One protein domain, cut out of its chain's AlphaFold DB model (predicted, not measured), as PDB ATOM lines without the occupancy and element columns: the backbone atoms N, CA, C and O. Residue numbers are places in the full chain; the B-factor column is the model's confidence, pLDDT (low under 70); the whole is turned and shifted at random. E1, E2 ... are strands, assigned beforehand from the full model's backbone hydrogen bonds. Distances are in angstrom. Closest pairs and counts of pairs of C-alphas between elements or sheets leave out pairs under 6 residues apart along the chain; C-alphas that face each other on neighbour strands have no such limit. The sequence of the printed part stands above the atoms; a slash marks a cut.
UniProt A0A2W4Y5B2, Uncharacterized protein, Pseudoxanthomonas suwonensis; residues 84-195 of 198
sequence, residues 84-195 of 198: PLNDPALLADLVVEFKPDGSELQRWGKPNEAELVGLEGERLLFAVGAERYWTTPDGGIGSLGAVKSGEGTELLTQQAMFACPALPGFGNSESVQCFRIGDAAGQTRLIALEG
ATOM      1  N   PRO A  84       4.812  14.457 -28.563       94.94
ATOM      2  CA  PRO A  84       5.367  14.224 -29.893       94.94
ATOM      3  C   PRO A  84       6.854  14.621 -29.979       94.94
ATOM      4  O   PRO A  84       7.210  15.621 -30.588       94.94
ATOM      5  N   LEU A  85       7.749  13.843 -29.362       93.75
ATOM      6  CA  LEU A  85       9.177  14.197 -29.263       93.75
ATOM      7  C   LEU A  85       9.937  14.156 -30.601       93.75
ATOM      8  O   LEU A  85      10.925  14.859 -30.762       93.75
ATOM      9  N   ASN A  86       9.508  13.301 -31.532       91.62
ATOM     10  CA  ASN A  86      10.125  13.115 -32.854       91.62
ATOM     11  C   ASN A  86       9.049  13.020 -33.947       91.62
ATOM     12  O   ASN A  86       9.154  12.219 -34.878       91.62
ATOM     13  N   ASP A  87       7.948  13.744 -33.767       92.19
ATOM     14  CA  ASP A  87       6.792  13.643 -34.645       92.19
ATOM     15  C   ASP A  87       6.962  14.532 -35.888       92.19
ATOM     16  O   ASP A  87       7.406  15.673 -35.766       92.19
ATOM     17  N   PRO A  88       6.620  14.041 -37.092       89.38
ATOM     18  CA  PRO A  88       6.776  14.825 -38.313       89.38
ATOM     19  C   PRO A  88       5.713  15.923 -38.481       89.38
ATOM     20  O   PRO A  88       5.897  16.802 -39.320       89.38
ATOM     21  N   ALA A  89       4.599  15.860 -37.745       90.62
ATOM     22  CA  ALA A  89       3.478  16.789 -37.879       90.62
ATOM     23  C   ALA A  89       3.357  17.757 -36.696       90.62
ATOM     24  O   ALA A  89       2.961  18.904 -36.891       90.62
ATOM     25  N   LEU A  90       3.682  17.301 -35.483       93.56
ATOM     26  CA  LEU A  90       3.485  18.058 -34.247       93.56
ATOM     27  C   LEU A  90       4.822  18.375 -33.576       93.56
ATOM     28  O   LEU A  90       5.599  17.475 -33.277       93.56
ATOM     29  N   LEU A  91       5.054  19.644 -33.262       92.75
ATOM     30  CA  LEU A  91       6.255  20.092 -32.570       92.75
ATOM     31  C   LEU A  91       5.943  20.468 -31.131       92.75
ATOM     32  O   LEU A  91       5.196  21.413 -30.862       92.75
ATOM     33  N   ALA A  92       6.551  19.726 -30.212       94.69
ATOM     34  CA  ALA A  92       6.640  20.107 -28.814       94.69
ATOM     35  C   ALA A  92       7.771  21.132 -28.614       94.69
ATOM     36  O   ALA A  92       8.823  21.023 -29.243       94.69
ATOM     37  N   ASP A  93       7.576  22.078 -27.693       93.12
ATOM     38  CA  ASP A  93       8.667  22.925 -27.206       93.12
ATOM     39  C   ASP A  93       9.689  22.055 -26.459       93.12
ATOM     40  O   ASP A  93       9.317  21.112 -25.743       93.12
ATOM     41  N   LEU A  94      10.974  22.388 -26.597       93.00
ATOM     42  CA  LEU A  94      12.069  21.614 -26.024       93.00
ATOM     43  C   LEU A  94      12.454  22.153 -24.648       93.00
ATOM     44  O   LEU A  94      12.806  23.321 -24.492       93.00
ATOM     45  N   VAL A  95      12.458  21.264 -23.657       94.44
ATOM     46  CA  VAL A  95      12.894  21.560 -22.291       94.44
ATOM     47  C   VAL A  95      14.060  20.654 -21.945       94.44
ATOM     48  O   VAL A  95      13.967  19.437 -22.093       94.44
ATOM     49  N   VAL A  96      15.151  21.233 -21.458       95.19
ATOM     50  CA  VAL A  96      16.374  20.510 -21.108       95.19
ATOM     51  C   VAL A  96      16.790  20.853 -19.693       95.19
ATOM     52  O   VAL A  96      16.912  22.021 -19.331       95.19
ATOM     53  N   GLU A  97      17.072  19.827 -18.904       95.12
ATOM     54  CA  GLU A  97      17.831  19.971 -17.675       95.12
ATOM     55  C   GLU A  97      19.319  19.833 -17.975       95.12
ATOM     56  O   GLU A  97      19.738  18.939 -18.714       95.12
ATOM     57  N   PHE A  98      20.133  20.695 -17.372       95.50
ATOM     58  CA  PHE A  98      21.574  20.696 -17.578       95.50
ATOM     59  C   PHE A  98      22.356  20.873 -16.274       95.50
ATOM     60  O   PHE A  98      21.866  21.391 -15.269       95.50
ATOM     61  N   LYS A  99      23.615  20.435 -16.285       93.75
ATOM     62  CA  LYS A  99      24.567  20.668 -15.193       93.75
ATOM     63  C   LYS A  99      25.163  22.075 -15.275       93.75
ATOM     64  O   LYS A  99      25.190  22.665 -16.348       93.75
ATOM     65  N   PRO A 100      25.771  22.594 -14.193       91.88
ATOM     66  CA  PRO A 100      26.460  23.888 -14.225       91.88
ATOM     67  C   PRO A 100      27.561  24.030 -15.293       91.88
ATOM     68  O   PRO A 100      27.913  25.151 -15.643       91.88
ATOM     69  N   ASP A 101      28.109  22.920 -15.800       91.38
ATOM     70  CA  ASP A 101      29.096  22.901 -16.890       91.38
ATOM     71  C   ASP A 101      28.475  22.956 -18.301       91.38
ATOM     72  O   ASP A 101      29.205  22.938 -19.290       91.38
ATOM     73  N   GLY A 102      27.144  23.029 -18.401       91.06
ATOM     74  CA  GLY A 102      26.393  23.058 -19.657       91.06
ATOM     75  C   GLY A 102      26.088  21.682 -20.255       91.06
ATOM     76  O   GLY A 102      25.454  21.613 -21.307       91.06
ATOM     77  N   SER A 103      26.502  20.581 -19.616       92.75
ATOM     78  CA  SER A 103      26.145  19.238 -20.088       92.75
ATOM     79  C   SER A 103      24.668  18.924 -19.844       92.75
ATOM     80  O   SER A 103      24.145  19.152 -18.754       92.75
ATOM     81  N   GLU A 104      24.004  18.380 -20.863       94.25
ATOM     82  CA  GLU A 104      22.616  17.920 -20.785       94.25
ATOM     83  C   GLU A 104      22.499  16.718 -19.836       94.25
ATOM     84  O   GLU A 104      23.299  15.778 -19.884       94.25
ATOM     85  N   LEU A 105      21.508  16.773 -18.948       94.12
ATOM     86  CA  LEU A 105      21.127  15.687 -18.047       94.12
ATOM     87  C   LEU A 105      19.928  14.925 -18.592       94.12
ATOM     88  O   LEU A 105      19.924  13.695 -18.597       94.12
ATOM     89  N   GLN A 106      18.908  15.668 -19.010       94.88
ATOM     90  CA  GLN A 106      17.604  15.129 -19.357       94.88
ATOM     91  C   GLN A 106      16.871  16.106 -20.266       94.88
ATOM     92  O   GLN A 106      17.106  17.313 -20.204       94.88
ATOM     93  N   ARG A 107      15.963  15.581 -21.089       95.44
ATOM     94  CA  ARG A 107      15.128  16.386 -21.976       95.44
ATOM     95  C   ARG A 107      13.689  15.919 -21.963       95.44
ATOM     96  O   ARG A 107      13.420  14.734 -21.778       95.44
ATOM     97  N   TRP A 108      12.790  16.855 -22.214       96.94
ATOM     98  CA  TRP A 108      11.359  16.633 -22.339       96.94
ATOM     99  C   TRP A 108      10.823  17.463 -23.499       96.94
ATOM    100  O   TRP A 108      11.389  18.494 -23.862       96.94
ATOM    101  N   GLY A 109       9.690  17.030 -24.038       95.88
ATOM    102  CA  GLY A 109       8.816  17.903 -24.812       95.88
ATOM    103  C   GLY A 109       7.708  18.441 -23.917       95.88
ATOM    104  O   GLY A 109       7.233  17.723 -23.031       95.88
ATOM    105  N   LYS A 110       7.255  19.665 -24.170       95.31
ATOM    106  CA  LYS A 110       5.996  20.191 -23.628       95.31
ATOM    107  C   LYS A 110       5.132  20.753 -24.763       95.31
ATOM    108  O   LYS A 110       5.670  21.088 -25.818       95.31
ATOM    109  N   PRO A 111       3.817  20.915 -24.568       95.56
ATOM    110  CA  PRO A 111       3.005  21.604 -25.555       95.56
ATOM    111  C   PRO A 111       3.421  23.067 -25.710       95.56
ATOM    112  O   PRO A 111       4.000  23.674 -24.797       95.56
ATOM    113  N   ASN A 112       3.079  23.631 -26.862       91.94
ATOM    114  CA  ASN A 112       3.252  25.051 -27.107       91.94
ATOM    115  C   ASN A 112       2.394  25.859 -26.118       91.94
ATOM    116  O   ASN A 112       1.342  25.389 -25.679       91.94
ATOM    117  N   GLU A 113       2.896  27.021 -25.693       86.81
ATOM    118  CA  GLU A 113       2.276  27.919 -24.694       86.81
ATOM    119  C   GLU A 113       2.036  27.325 -23.293       86.81
ATOM    120  O   GLU A 113       1.638  28.047 -22.379       86.81
ATOM    121  N   ALA A 114       2.329  26.040 -23.068       91.38
ATOM    122  CA  ALA A 114       2.235  25.449 -21.741       91.38
ATOM    123  C   ALA A 114       3.236  26.111 -20.783       91.38
ATOM    124  O   ALA A 114       4.430  26.223 -21.094       91.38
ATOM    125  N   GLU A 115       2.750  26.497 -19.605       88.44
ATOM    126  CA  GLU A 115       3.561  27.083 -18.542       88.44
ATOM    127  C   GLU A 115       4.307  25.971 -17.802       88.44
ATOM    128  O   GLU A 115       3.704  24.981 -17.382       88.44
ATOM    129  N   LEU A 116       5.622  26.115 -17.629       87.62
ATOM    130  CA  LEU A 116       6.393  25.197 -16.792       87.62
ATOM    131  C   LEU A 116       6.016  25.407 -15.330       87.62
ATOM    132  O   LEU A 116       6.082  26.533 -14.861       87.62
ATOM    133  N   VAL A 117       5.681  24.325 -14.622       85.69
ATOM    134  CA  VAL A 117       5.250  24.342 -13.210       85.69
ATOM    135  C   VAL A 117       6.338  23.834 -12.262       85.69
ATOM    136  O   VAL A 117       6.429  24.295 -11.126       85.69
ATOM    137  N   GLY A 118       7.184  22.904 -12.703       86.94
ATOM    138  CA  GLY A 118       8.273  22.383 -11.876       86.94
ATOM    139  C   GLY A 118       8.707  20.975 -12.265       86.94
ATOM    140  O   GLY A 118       8.410  20.503 -13.363       86.94
ATOM    141  N   LEU A 119       9.400  20.305 -11.343       88.94
ATOM    142  CA  LEU A 119       9.870  18.928 -11.501       88.94
ATOM    143  C   LEU A 119       9.474  18.053 -10.310       88.94
ATOM    144  O   LEU A 119       9.583  18.457  -9.151       88.94
ATOM    145  N   GLU A 120       9.082  16.814 -10.606       89.06
ATOM    146  CA  GLU A 120       8.818  15.769  -9.616       89.06
ATOM    147  C   GLU A 120       9.472  14.445 -10.051       89.06
ATOM    148  O   GLU A 120       8.894  13.637 -10.786       89.06
ATOM    149  N   GLY A 121      10.708  14.212  -9.602       88.81
ATOM    150  CA  GLY A 121      11.521  13.107 -10.113       88.81
ATOM    151  C   GLY A 121      11.842  13.326 -11.593       88.81
ATOM    152  O   GLY A 121      12.362  14.374 -11.955       88.81
ATOM    153  N   GLU A 122      11.504  12.361 -12.449       93.19
ATOM    154  CA  GLU A 122      11.694  12.464 -13.906       93.19
ATOM    155  C   GLU A 122      10.528  13.159 -14.632       93.19
ATOM    156  O   GLU A 122      10.547  13.293 -15.856       93.19
ATOM    157  N   ARG A 123       9.496  13.587 -13.898       94.50
ATOM    158  CA  ARG A 123       8.316  14.238 -14.469       94.50
ATOM    159  C   ARG A 123       8.506  15.746 -14.528       94.50
ATOM    160  O   ARG A 123       8.650  16.391 -13.490       94.50
ATOM    161  N   LEU A 124       8.418  16.296 -15.734       93.50
ATOM    162  CA  LEU A 124       8.254  17.725 -15.963       93.50
ATOM    163  C   LEU A 124       6.787  18.091 -15.780       93.50
ATOM    164  O   LEU A 124       5.921  17.554 -16.468       93.50
ATOM    165  N   LEU A 125       6.512  18.999 -14.851       92.50
ATOM    166  CA  LEU A 125       5.169  19.488 -14.571       92.50
ATOM    167  C   LEU A 125       4.895  20.730 -15.411       92.50
ATOM    168  O   LEU A 125       5.728  21.638 -15.471       92.50
ATOM    169  N   PHE A 126       3.714  20.795 -16.014       92.12
ATOM    170  CA  PHE A 126       3.274  21.950 -16.788       92.12
ATOM    171  C   PHE A 126       1.778  22.219 -16.605       92.12
ATOM    172  O   PHE A 126       1.020  21.344 -16.171       92.12
ATOM    173  N   ALA A 127       1.358  23.440 -16.923       91.44
ATOM    174  CA  ALA A 127      -0.031  23.869 -16.876       91.44
ATOM    175  C   ALA A 127      -0.514  24.351 -18.246       91.44
ATOM    176  O   ALA A 127       0.233  24.961 -19.013       91.44
ATOM    177  N   VAL A 128      -1.788  24.082 -18.525       91.12
ATOM    178  CA  VAL A 128      -2.523  24.622 -19.671       91.12
ATOM    179  C   VAL A 128      -3.818  25.214 -19.126       91.12
ATOM    180  O   VAL A 128      -4.722  24.489 -18.703       91.12
ATOM    181  N   GLY A 129      -3.885  26.544 -19.063       88.38
ATOM    182  CA  GLY A 129      -4.961  27.242 -18.362       88.38
ATOM    183  C   GLY A 129      -5.020  26.848 -16.882       88.38
ATOM    184  O   GLY A 129      -4.063  27.042 -16.141       88.38
ATOM    185  N   ALA A 130      -6.153  26.292 -16.447       87.38
ATOM    186  CA  ALA A 130      -6.378  25.879 -15.057       87.38
ATOM    187  C   ALA A 130      -6.055  24.399 -14.780       87.38
ATOM    188  O   ALA A 130      -6.247  23.938 -13.657       87.38
ATOM    189  N   GLU A 131      -5.593  23.643 -15.776       90.50
ATOM    190  CA  GLU A 131      -5.316  22.210 -15.654       90.50
ATOM    191  C   GLU A 131      -3.812  21.946 -15.554       90.50
ATOM    192  O   GLU A 131      -3.013  22.583 -16.248       90.50
ATOM    193  N   ARG A 132      -3.424  20.978 -14.715       91.38
ATOM    194  CA  ARG A 132      -2.030  20.539 -14.573       91.38
ATOM    195  C   ARG A 132      -1.795  19.160 -15.150       91.38
ATOM    196  O   ARG A 132      -2.620  18.247 -15.040       91.38
ATOM    197  N   TYR A 133      -0.596  19.003 -15.677       94.69
ATOM    198  CA  TYR A 133      -0.132  17.795 -16.325       94.69
ATOM    199  C   TYR A 133       1.319  17.520 -15.959       94.69
ATOM    200  O   TYR A 133       2.028  18.368 -15.408       94.69
ATOM    201  N   TRP A 134       1.755  16.318 -16.297       95.50
ATOM    202  CA  TRP A 134       3.157  15.956 -16.308       95.50
ATOM    203  C   TRP A 134       3.527  15.266 -17.616       95.50
ATOM    204  O   TRP A 134       2.681  14.651 -18.265       95.50
ATOM    205  N   THR A 135       4.805  15.360 -17.972       97.19
ATOM    206  CA  THR A 135       5.423  14.632 -19.083       97.19
ATOM    207  C   THR A 135       6.747  14.006 -18.647       97.19
ATOM    208  O   THR A 135       7.457  14.569 -17.809       97.19
ATOM    209  N   THR A 136       7.076  12.832 -19.174       97.44
ATOM    210  CA  THR A 136       8.346  12.120 -18.934       97.44
ATOM    211  C   THR A 136       9.283  12.228 -20.147       97.44
ATOM    212  O   THR A 136       8.844  12.636 -21.225       97.44
ATOM    213  N   PRO A 137      10.586  11.902 -20.021       97.12
ATOM    214  CA  PRO A 137      11.553  12.042 -21.122       97.12
ATOM    215  C   PRO A 137      11.271  11.181 -22.346       97.12
ATOM    216  O   PRO A 137      11.717  11.496 -23.442       97.12
ATOM    217  N   ASP A 138      10.560  10.074 -22.153       96.62
ATOM    218  CA  ASP A 138      10.086   9.183 -23.210       96.62
ATOM    219  C   ASP A 138       8.751   9.645 -23.820       96.62
ATOM    220  O   ASP A 138       8.247   9.028 -24.756       96.62
ATOM    221  N   GLY A 139       8.194  10.750 -23.316       96.56
ATOM    222  CA  GLY A 139       6.976  11.376 -23.806       96.56
ATOM    223  C   GLY A 139       5.695  10.860 -23.157       96.56
ATOM    224  O   GLY A 139       4.619  11.236 -23.608       96.56
ATOM    225  N   GLY A 140       5.756  10.037 -22.111       97.38
ATOM    226  CA  GLY A 140       4.558   9.687 -21.345       97.38
ATOM    227  C   GLY A 140       3.869  10.938 -20.790       97.38
ATOM    228  O   GLY A 140       4.543  11.852 -20.330       97.38
ATOM    229  N   ILE A 141       2.534  10.990 -20.837       96.62
ATOM    230  CA  ILE A 141       1.735  12.120 -20.336       96.62
ATOM    231  C   ILE A 141       0.773  11.630 -19.256       96.62
ATOM    232  O   ILE A 141       0.189  10.550 -19.366       96.62
ATOM    233  N   GLY A 142       0.543  12.459 -18.240       94.94
ATOM    234  CA  GLY A 142      -0.598  12.290 -17.348       94.94
ATOM    235  C   GLY A 142      -1.163  13.607 -16.842       94.94
ATOM    236  O   GLY A 142      -0.539  14.662 -16.932       94.94
ATOM    237  N   SER A 143      -2.380  13.535 -16.306       93.75
ATOM    238  CA  SER A 143      -3.071  14.675 -15.703       93.75
ATOM    239  C   SER A 143      -2.962  14.628 -14.181       93.75
ATOM    240  O   SER A 143      -3.044  13.561 -13.572       93.75
ATOM    241  N   LEU A 144      -2.800  15.803 -13.577       90.25
ATOM    242  CA  LEU A 144      -2.914  16.036 -12.137       90.25
ATOM    243  C   LEU A 144      -4.270  16.670 -11.770       90.25
ATOM    244  O   LEU A 144      -4.556  16.860 -10.588       90.25
ATOM    245  N   GLY A 145      -5.105  16.960 -12.772       86.25
ATOM    246  CA  GLY A 145      -6.391  17.638 -12.644       86.25
ATOM    247  C   GLY A 145      -6.282  19.152 -12.452       86.25
ATOM    248  O   GLY A 145      -5.210  19.755 -12.574       86.25
ATOM    249  N   ALA A 146      -7.429  19.752 -12.138       80.00
ATOM    250  CA  ALA A 146      -7.576  21.191 -11.998       80.00
ATOM    251  C   ALA A 146      -6.787  21.752 -10.808       80.00
ATOM    252  O   ALA A 146      -6.758  21.187  -9.708       80.00
ATOM    253  N   VAL A 147      -6.231  22.944 -11.007       67.75
ATOM    254  CA  VAL A 147      -5.672  23.773  -9.943       67.75
ATOM    255  C   VAL A 147      -6.803  24.244  -9.034       67.75
ATOM    256  O   VAL A 147      -7.633  25.067  -9.422       67.75
ATOM    257  N   LYS A 148      -6.836  23.758  -7.791       62.12
ATOM    258  CA  LYS A 148      -7.690  24.359  -6.761       62.12
ATOM    259  C   LYS A 148      -7.156  25.754  -6.443       62.12
ATOM    260  O   LYS A 148      -5.954  25.923  -6.246       62.12
ATOM    261  N   SER A 149      -8.032  26.760  -6.391       52.66
ATOM    262  CA  SER A 149      -7.638  28.124  -6.022       52.66
ATOM    263  C   SER A 149      -6.866  28.120  -4.698       52.66
ATOM    264  O   SER A 149      -7.402  27.706  -3.673       52.66
ATOM    265  N   GLY A 150      -5.611  28.575  -4.736       52.53
ATOM    266  CA  GLY A 150      -4.701  28.605  -3.585       52.53
ATOM    267  C   GLY A 150      -3.691  27.453  -3.509       52.53
ATOM    268  O   GLY A 150      -2.749  27.561  -2.736       52.53
ATOM    269  N   GLU A 151      -3.818  26.396  -4.320       52.25
ATOM    270  CA  GLU A 151      -2.855  25.285  -4.357       52.25
ATOM    271  C   GLU A 151      -2.020  25.305  -5.651       52.25
ATOM    272  O   GLU A 151      -2.470  24.901  -6.725       52.25
ATOM    273  N   GLY A 152      -0.749  25.704  -5.552       51.56
ATOM    274  CA  GLY A 152       0.298  25.278  -6.494       51.56
ATOM    275  C   GLY A 152       0.784  26.277  -7.551       51.56
ATOM    276  O   GLY A 152       1.201  25.881  -8.634       51.56
ATOM    277  N   THR A 153       0.813  27.561  -7.236       47.78
ATOM    278  CA  THR A 153       1.754  28.497  -7.883       47.78
ATOM    279  C   THR A 153       3.088  28.596  -7.126       47.78
ATOM    280  O   THR A 153       4.010  29.261  -7.582       47.78
ATOM    281  N   GLU A 154       3.238  27.904  -5.990       48.03
ATOM    282  CA  GLU A 154       4.404  28.044  -5.102       48.03
ATOM    283  C   GLU A 154       5.660  27.263  -5.521       48.03
ATOM    284  O   GLU A 154       6.748  27.601  -5.066       48.03
ATOM    285  N   LEU A 155       5.574  26.275  -6.423       49.84
ATOM    286  CA  LEU A 155       6.792  25.697  -7.024       49.84
ATOM    287  C   LEU A 155       7.457  26.667  -8.023       49.84
ATOM    288  O   LEU A 155       8.632  26.505  -8.351       49.84
ATOM    289  N   LEU A 156       6.737  27.718  -8.441       50.31
ATOM    290  CA  LEU A 156       7.185  28.720  -9.409       50.31
ATOM    291  C   LEU A 156       7.620  30.050  -8.805       50.31
ATOM    292  O   LEU A 156       8.284  30.832  -9.483       50.31
ATOM    293  N   THR A 157       7.359  30.310  -7.523       47.38
ATOM    294  CA  THR A 157       7.813  31.549  -6.866       47.38
ATOM    295  C   THR A 157       9.339  31.660  -6.737       47.38
ATOM    296  O   THR A 157       9.830  32.684  -6.270       47.38
ATOM    297  N   GLN A 158      10.103  30.657  -7.187       53.75
ATOM    298  CA  GLN A 158      11.567  30.708  -7.275       53.75
ATOM    299  C   GLN A 158      12.118  30.544  -8.699       53.75
ATOM    300  O   GLN A 158      13.300  30.233  -8.855       53.75
ATOM    301  N   GLN A 159      11.311  30.781  -9.739       64.06
ATOM    302  CA  GLN A 159      11.825  30.883 -11.105       64.06
ATOM    303  C   GLN A 159      12.674  32.143 -11.270       64.06
ATOM    304  O   GLN A 159      12.196  33.224 -11.608       64.06
ATOM    305  N   ALA A 160      13.970  31.999 -11.024       73.50
ATOM    306  CA  ALA A 160      14.945  33.026 -11.343       73.50
ATOM    307  C   ALA A 160      15.497  32.757 -12.744       73.50
ATOM    308  O   ALA A 160      16.293  31.828 -12.932       73.50
ATOM    309  N   MET A 161      15.080  33.579 -13.710       84.62
ATOM    310  CA  MET A 161      15.723  33.621 -15.020       84.62
ATOM    311  C   MET A 161      17.191  34.029 -14.873       84.62
ATOM    312  O   MET A 161      17.547  34.845 -14.018       84.62
ATOM    313  N   PHE A 162      18.055  33.467 -15.709       88.38
ATOM    314  CA  PHE A 162      19.461  33.848 -15.782       88.38
ATOM    315  C   PHE A 162      20.003  33.659 -17.200       88.38
ATOM    316  O   PHE A 162      19.377  33.010 -18.032       88.38
ATOM    317  N   ALA A 163      21.173  34.238 -17.476       89.31
ATOM    318  CA  ALA A 163      21.829  34.075 -18.767       89.31
ATOM    319  C   ALA A 163      22.184  32.602 -19.011       89.31
ATOM    320  O   ALA A 163      22.863  31.983 -18.185       89.31
ATOM    321  N   CYS A 164      21.748  32.056 -20.145       89.19
ATOM    322  CA  CYS A 164      22.096  30.697 -20.523       89.19
ATOM    323  C   CYS A 164      23.607  30.560 -20.760       89.19
ATOM    324  O   CYS A 164      24.200  31.410 -21.431       89.19
ATOM    325  N   PRO A 165      24.255  29.503 -20.237       89.62
ATOM    326  CA  PRO A 165      25.575  29.123 -20.721       89.62
ATOM    327  C   PRO A 165      25.474  28.619 -22.169       89.62
ATOM    328  O   PRO A 165      24.383  28.443 -22.708       89.62
ATOM    329  N   ALA A 166      26.615  28.336 -22.799       88.12
ATOM    330  CA  ALA A 166      26.610  27.607 -24.062       88.12
ATOM    331  C   ALA A 166      26.061  26.189 -23.826       88.12
ATOM    332  O   ALA A 166      26.658  25.413 -23.077       88.12
ATOM    333  N   LEU A 167      24.928  25.865 -24.451       88.94
ATOM    334  CA  LEU A 167      24.243  24.584 -24.303       88.94
ATOM    335  C   LEU A 167      24.268  23.833 -25.640       88.94
ATOM    336  O   LEU A 167      23.520  24.194 -26.549       88.94
ATOM    337  N   PRO A 168      25.083  22.768 -25.783       85.19
ATOM    338  CA  PRO A 168      25.218  22.045 -27.049       85.19
ATOM    339  C   PRO A 168      23.890  21.543 -27.630       85.19
ATOM    340  O   PRO A 168      23.737  21.512 -28.848       85.19
ATOM    341  N   GLY A 169      22.930  21.185 -26.768       79.12
ATOM    342  CA  GLY A 169      21.614  20.669 -27.159       79.12
ATOM    343  C   GLY A 169      20.710  21.674 -27.886       79.12
ATOM    344  O   GLY A 169      19.786  21.242 -28.566       79.12
ATOM    345  N   PHE A 170      21.003  22.975 -27.789       81.44
ATOM    346  CA  PHE A 170      20.270  24.056 -28.465       81.44
ATOM    347  C   PHE A 170      21.113  24.763 -29.541       81.44
ATOM    348  O   PHE A 170      20.706  25.768 -30.121       81.44
ATOM    349  N   GLY A 171      22.327  24.269 -29.814       79.25
ATOM    350  CA  GLY A 171      23.249  24.921 -30.740       79.25
ATOM    351  C   GLY A 171      23.542  26.379 -30.351       79.25
ATOM    352  O   GLY A 171      23.850  26.669 -29.198       79.25
ATOM    353  N   ASN A 172      23.467  27.286 -31.329       64.19
ATOM    354  CA  ASN A 172      23.652  28.733 -31.140       64.19
ATOM    355  C   ASN A 172      22.310  29.486 -31.099       64.19
ATOM    356  O   ASN A 172      22.246  30.629 -31.550       64.19
ATOM    357  N   SER A 173      21.237  28.837 -30.646       77.31
ATOM    358  CA  SER A 173      19.935  29.487 -30.533       77.31
ATOM    359  C   SER A 173      20.008  30.696 -29.590       77.31
ATOM    360  O   SER A 173      20.490  30.594 -28.458       77.31
ATOM    361  N   GLU A 174      19.557  31.858 -30.071       73.38
ATOM    362  CA  GLU A 174      19.519  33.106 -29.291       73.38
ATOM    363  C   GLU A 174      18.242  33.237 -28.453       73.38
ATOM    364  O   GLU A 174      18.103  34.163 -27.654       73.38
ATOM    365  N   SER A 175      17.311  32.305 -28.621       83.19
ATOM    366  CA  SER A 175      15.974  32.353 -28.051       83.19
ATOM    367  C   SER A 175      15.783  31.428 -26.844       83.19
ATOM    368  O   SER A 175      14.719  31.416 -26.217       83.19
ATOM    369  N   VAL A 176      16.846  30.719 -26.445       89.75
ATOM    370  CA  VAL A 176      16.866  29.873 -25.250       89.75
ATOM    371  C   VAL A 176      16.725  30.714 -23.983       89.75
ATOM    372  O   VAL A 176      17.468  31.669 -23.742       89.75
ATOM    373  N   GLN A 177      15.806  30.304 -23.115       90.19
ATOM    374  CA  GLN A 177      15.595  30.900 -21.800       90.19
ATOM    375  C   GLN A 177      16.016  29.921 -20.706       90.19
ATOM    376  O   GLN A 177      15.598  28.763 -20.715       90.19
ATOM    377  N   CYS A 178      16.819  30.385 -19.743       91.31
ATOM    378  CA  CYS A 178      17.309  29.554 -18.647       91.31
ATOM    379  C   CYS A 178      16.732  29.974 -17.299       91.31
ATOM    380  O   CYS A 178      16.713  31.153 -16.946       91.31
ATOM    381  N   PHE A 179      16.319  28.979 -16.517       90.44
ATOM    382  CA  PHE A 179      15.625  29.129 -15.246       90.44
ATOM    383  C   PHE A 179      16.272  28.257 -14.178       90.44
ATOM    384  O   PHE A 179      16.761  27.156 -14.445       90.44
ATOM    385  N   ARG A 180      16.233  28.734 -12.937       89.44
ATOM    386  CA  ARG A 180      16.368  27.869 -11.763       89.44
ATOM    387  C   ARG A 180      14.973  27.482 -11.303       89.44
ATOM    388  O   ARG A 180      14.152  28.372 -11.114       89.44
ATOM    389  N   ILE A 181      14.716  26.194 -11.113       85.88
ATOM    390  CA  ILE A 181      13.454  25.710 -10.541       85.88
ATOM    391  C   ILE A 181      13.726  24.849  -9.313       85.88
ATOM    392  O   ILE A 181      14.741  24.155  -9.255       85.88
ATOM    393  N   GLY A 182      12.836  24.902  -8.327       80.44
ATOM    394  CA  GLY A 182      12.823  23.928  -7.240       80.44
ATOM    395  C   GLY A 182      12.129  22.646  -7.693       80.44
ATOM    396  O   GLY A 182      11.085  22.712  -8.343       80.44
ATOM    397  N   ASP A 183      12.693  21.488  -7.363       82.50
ATOM    398  CA  ASP A 183      11.984  20.213  -7.476       82.50
ATOM    399  C   ASP A 183      11.214  19.879  -6.187       82.50
ATOM    400  O   ASP A 183      11.392  20.504  -5.137       82.50
ATOM    401  N   ALA A 184      10.347  18.868  -6.255       79.00
ATOM    402  CA  ALA A 184       9.562  18.407  -5.107       79.00
ATOM    403  C   ALA A 184      10.413  17.902  -3.920       79.00
ATOM    404  O   ALA A 184       9.904  17.799  -2.803       79.00
ATOM    405  N   ALA A 185      11.697  17.592  -4.136       82.69
ATOM    406  CA  ALA A 185      12.641  17.208  -3.086       82.69
ATOM    407  C   ALA A 185      13.377  18.419  -2.474       82.69
ATOM    408  O   ALA A 185      14.202  18.244  -1.575       82.69
ATOM    409  N   GLY A 186      13.087  19.638  -2.940       82.50
ATOM    410  CA  GLY A 186      13.719  20.875  -2.490       82.50
ATOM    411  C   GLY A 186      15.086  21.143  -3.121       82.50
ATOM    412  O   GLY A 186      15.808  22.017  -2.638       82.50
ATOM    413  N   GLN A 187      15.472  20.415  -4.174       86.94
ATOM    414  CA  GLN A 187      16.711  20.684  -4.904       86.94
ATOM    415  C   GLN A 187      16.482  21.746  -5.976       86.94
ATOM    416  O   GLN A 187      15.437  21.797  -6.621       86.94
ATOM    417  N   THR A 188      17.490  22.585  -6.204       88.75
ATOM    418  CA  THR A 188      17.490  23.516  -7.334       88.75
ATOM    419  C   THR A 188      17.983  22.813  -8.593       88.75
ATOM    420  O   THR A 188      19.083  22.261  -8.604       88.75
ATOM    421  N   ARG A 189      17.198  22.889  -9.665       91.06
ATOM    422  CA  ARG A 189      17.504  22.336 -10.989       91.06
ATOM    423  C   ARG A 189      17.681  23.471 -11.993       91.06
ATOM    424  O   ARG A 189      17.042  24.519 -11.867       91.06
ATOM    425  N   LEU A 190      18.580  23.279 -12.956       93.94
ATOM    426  CA  LEU A 190      18.826  24.239 -14.033       93.94
ATOM    427  C   LEU A 190      18.097  23.765 -15.280       93.94
ATOM    428  O   LEU A 190      18.341  22.653 -15.746       93.94
ATOM    429  N   ILE A 191      17.209  24.605 -15.796       93.75
ATOM    430  CA  ILE A 191      16.357  24.286 -16.937       93.75
ATOM    431  C   ILE A 191      16.583  25.300 -18.034       93.75
ATOM    432  O   ILE A 191      16.667  26.495 -17.764       93.75
ATOM    433  N   ALA A 192      16.676  24.810 -19.258       93.88
ATOM    434  CA  ALA A 192      16.666  25.585 -20.477       93.88
ATOM    435  C   ALA A 192      15.406  25.233 -21.266       93.88
ATOM    436  O   ALA A 192      15.010  24.068 -21.332       93.88
ATOM    437  N   LEU A 193      14.780  26.248 -21.838       91.56
ATOM    438  CA  LEU A 193      13.596  26.137 -22.674       91.56
ATOM    439  C   LEU A 193      13.864  26.872 -23.981       91.56
ATOM    440  O   LEU A 193      14.266  28.034 -23.957       91.56
ATOM    441  N   GLU A 194      13.574  26.210 -25.092       87.12
ATOM    442  CA  GLU A 194      13.452  26.833 -26.407       87.12
ATOM    443  C   GLU A 194      12.021  26.611 -26.898       87.12
ATOM    444  O   GLU A 194      11.533  25.476 -26.962       87.12
ATOM    445  N   GLY A 195      11.325  27.714 -27.171       79.94
ATOM    446  CA  GLY A 195       9.994  27.662 -27.761       79.94
ATOM    447  C   GLY A 195      10.105  27.460 -29.265       79.94
ATOM    448  O   GLY A 195      11.007  27.984 -29.905       79.94
TER     449      GLY A 195
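Overview. This is residues 84 to 195 of the 198 residues of an uncharacterized protein of Pseudoxanthomonas suwonensis (UniProt A0A2W4Y5B2). Two strongly twisted sheets form a small sandwich, only partly face to face, with their strands crossed at 57 degrees. E1, E2, E7, E8 and E9 make one sheet and E3 to E6 the other; a long link, residues 147 to 159, runs from E6 back to E7. The printed part has 112 residues with no named helix and nine named strands, E1 to E9 in that order; the sheets run E2 E1 E9 E8 E7 and E3 E4 E5 E6, both antiparallel. The class is all strand, though under half of the residues are in named elements. The whole is compact, with a radius of gyration of the C-alphas of 13.6 A and spans of 40 by 34 by 22 A.

Arrangement. E1, residues 93 to 98, and E2, residues 104 to 110, form a hairpin, with N 95 and O 108 at 3.0 A, within hydrogen-bond range. E3, residues 115 to 120, is only just apart from E2, the closest C-alphas being 8.5 A apart. With E4, residues 123 to 128, E5, residues 131 to 135, and E6, residues 141 to 146, it forms a meander, each strand the antiparallel neighbour of the one before. Pairs within hydrogen-bond range are N 117 and O 125 at 2.8 A, N 133 and O 126 at 2.9 A, and N 134 and O 142 at 2.9 A. E7, residues 160 to 162, E8, residues 177 to 182, and E9, residues 188 to 194, form a second meander, with N 162 and O 178 at 2.9 A and N 179 and O 191 at 2.8 A. E9 is also the antiparallel neighbour of E1, at 146 degrees, with N 96 and O 192 at 2.8 A. Between the sheets, the closest C-alphas of E3 and E8 are those of Gly 118 and Ile 181, 6.3 A apart. Those of E2 and E5 are Trp 108 and Thr 135, 7.1 A apart.

Along the chain. E1 begins at C-alpha 93, (8.667, 22.925, -27.206), and is 16.3 A long; E2 is 17.0 A. E3 measures 15.3 A, E4 15.9 A, E5 13.6 A and E6 15.4 A, ending at C-alpha 146, (-7.576, 21.191, -11.998). E7 is 6.4 A, E8 16.4 A and E9 19.8 A, ending at C-alpha 194, (13.452, 26.833, -26.407).

Size, cuts and confidence. The C-alphas of Ser 149 and Asn 172, the two farthest apart, are 40.1 A apart. The printed part has no cut. The links E6 to E7 and E7 to E8 are long; the others are tight. The mean pLDDT of the printed part is 85.7, and residues 147 to 159 and residue 172 are under 70.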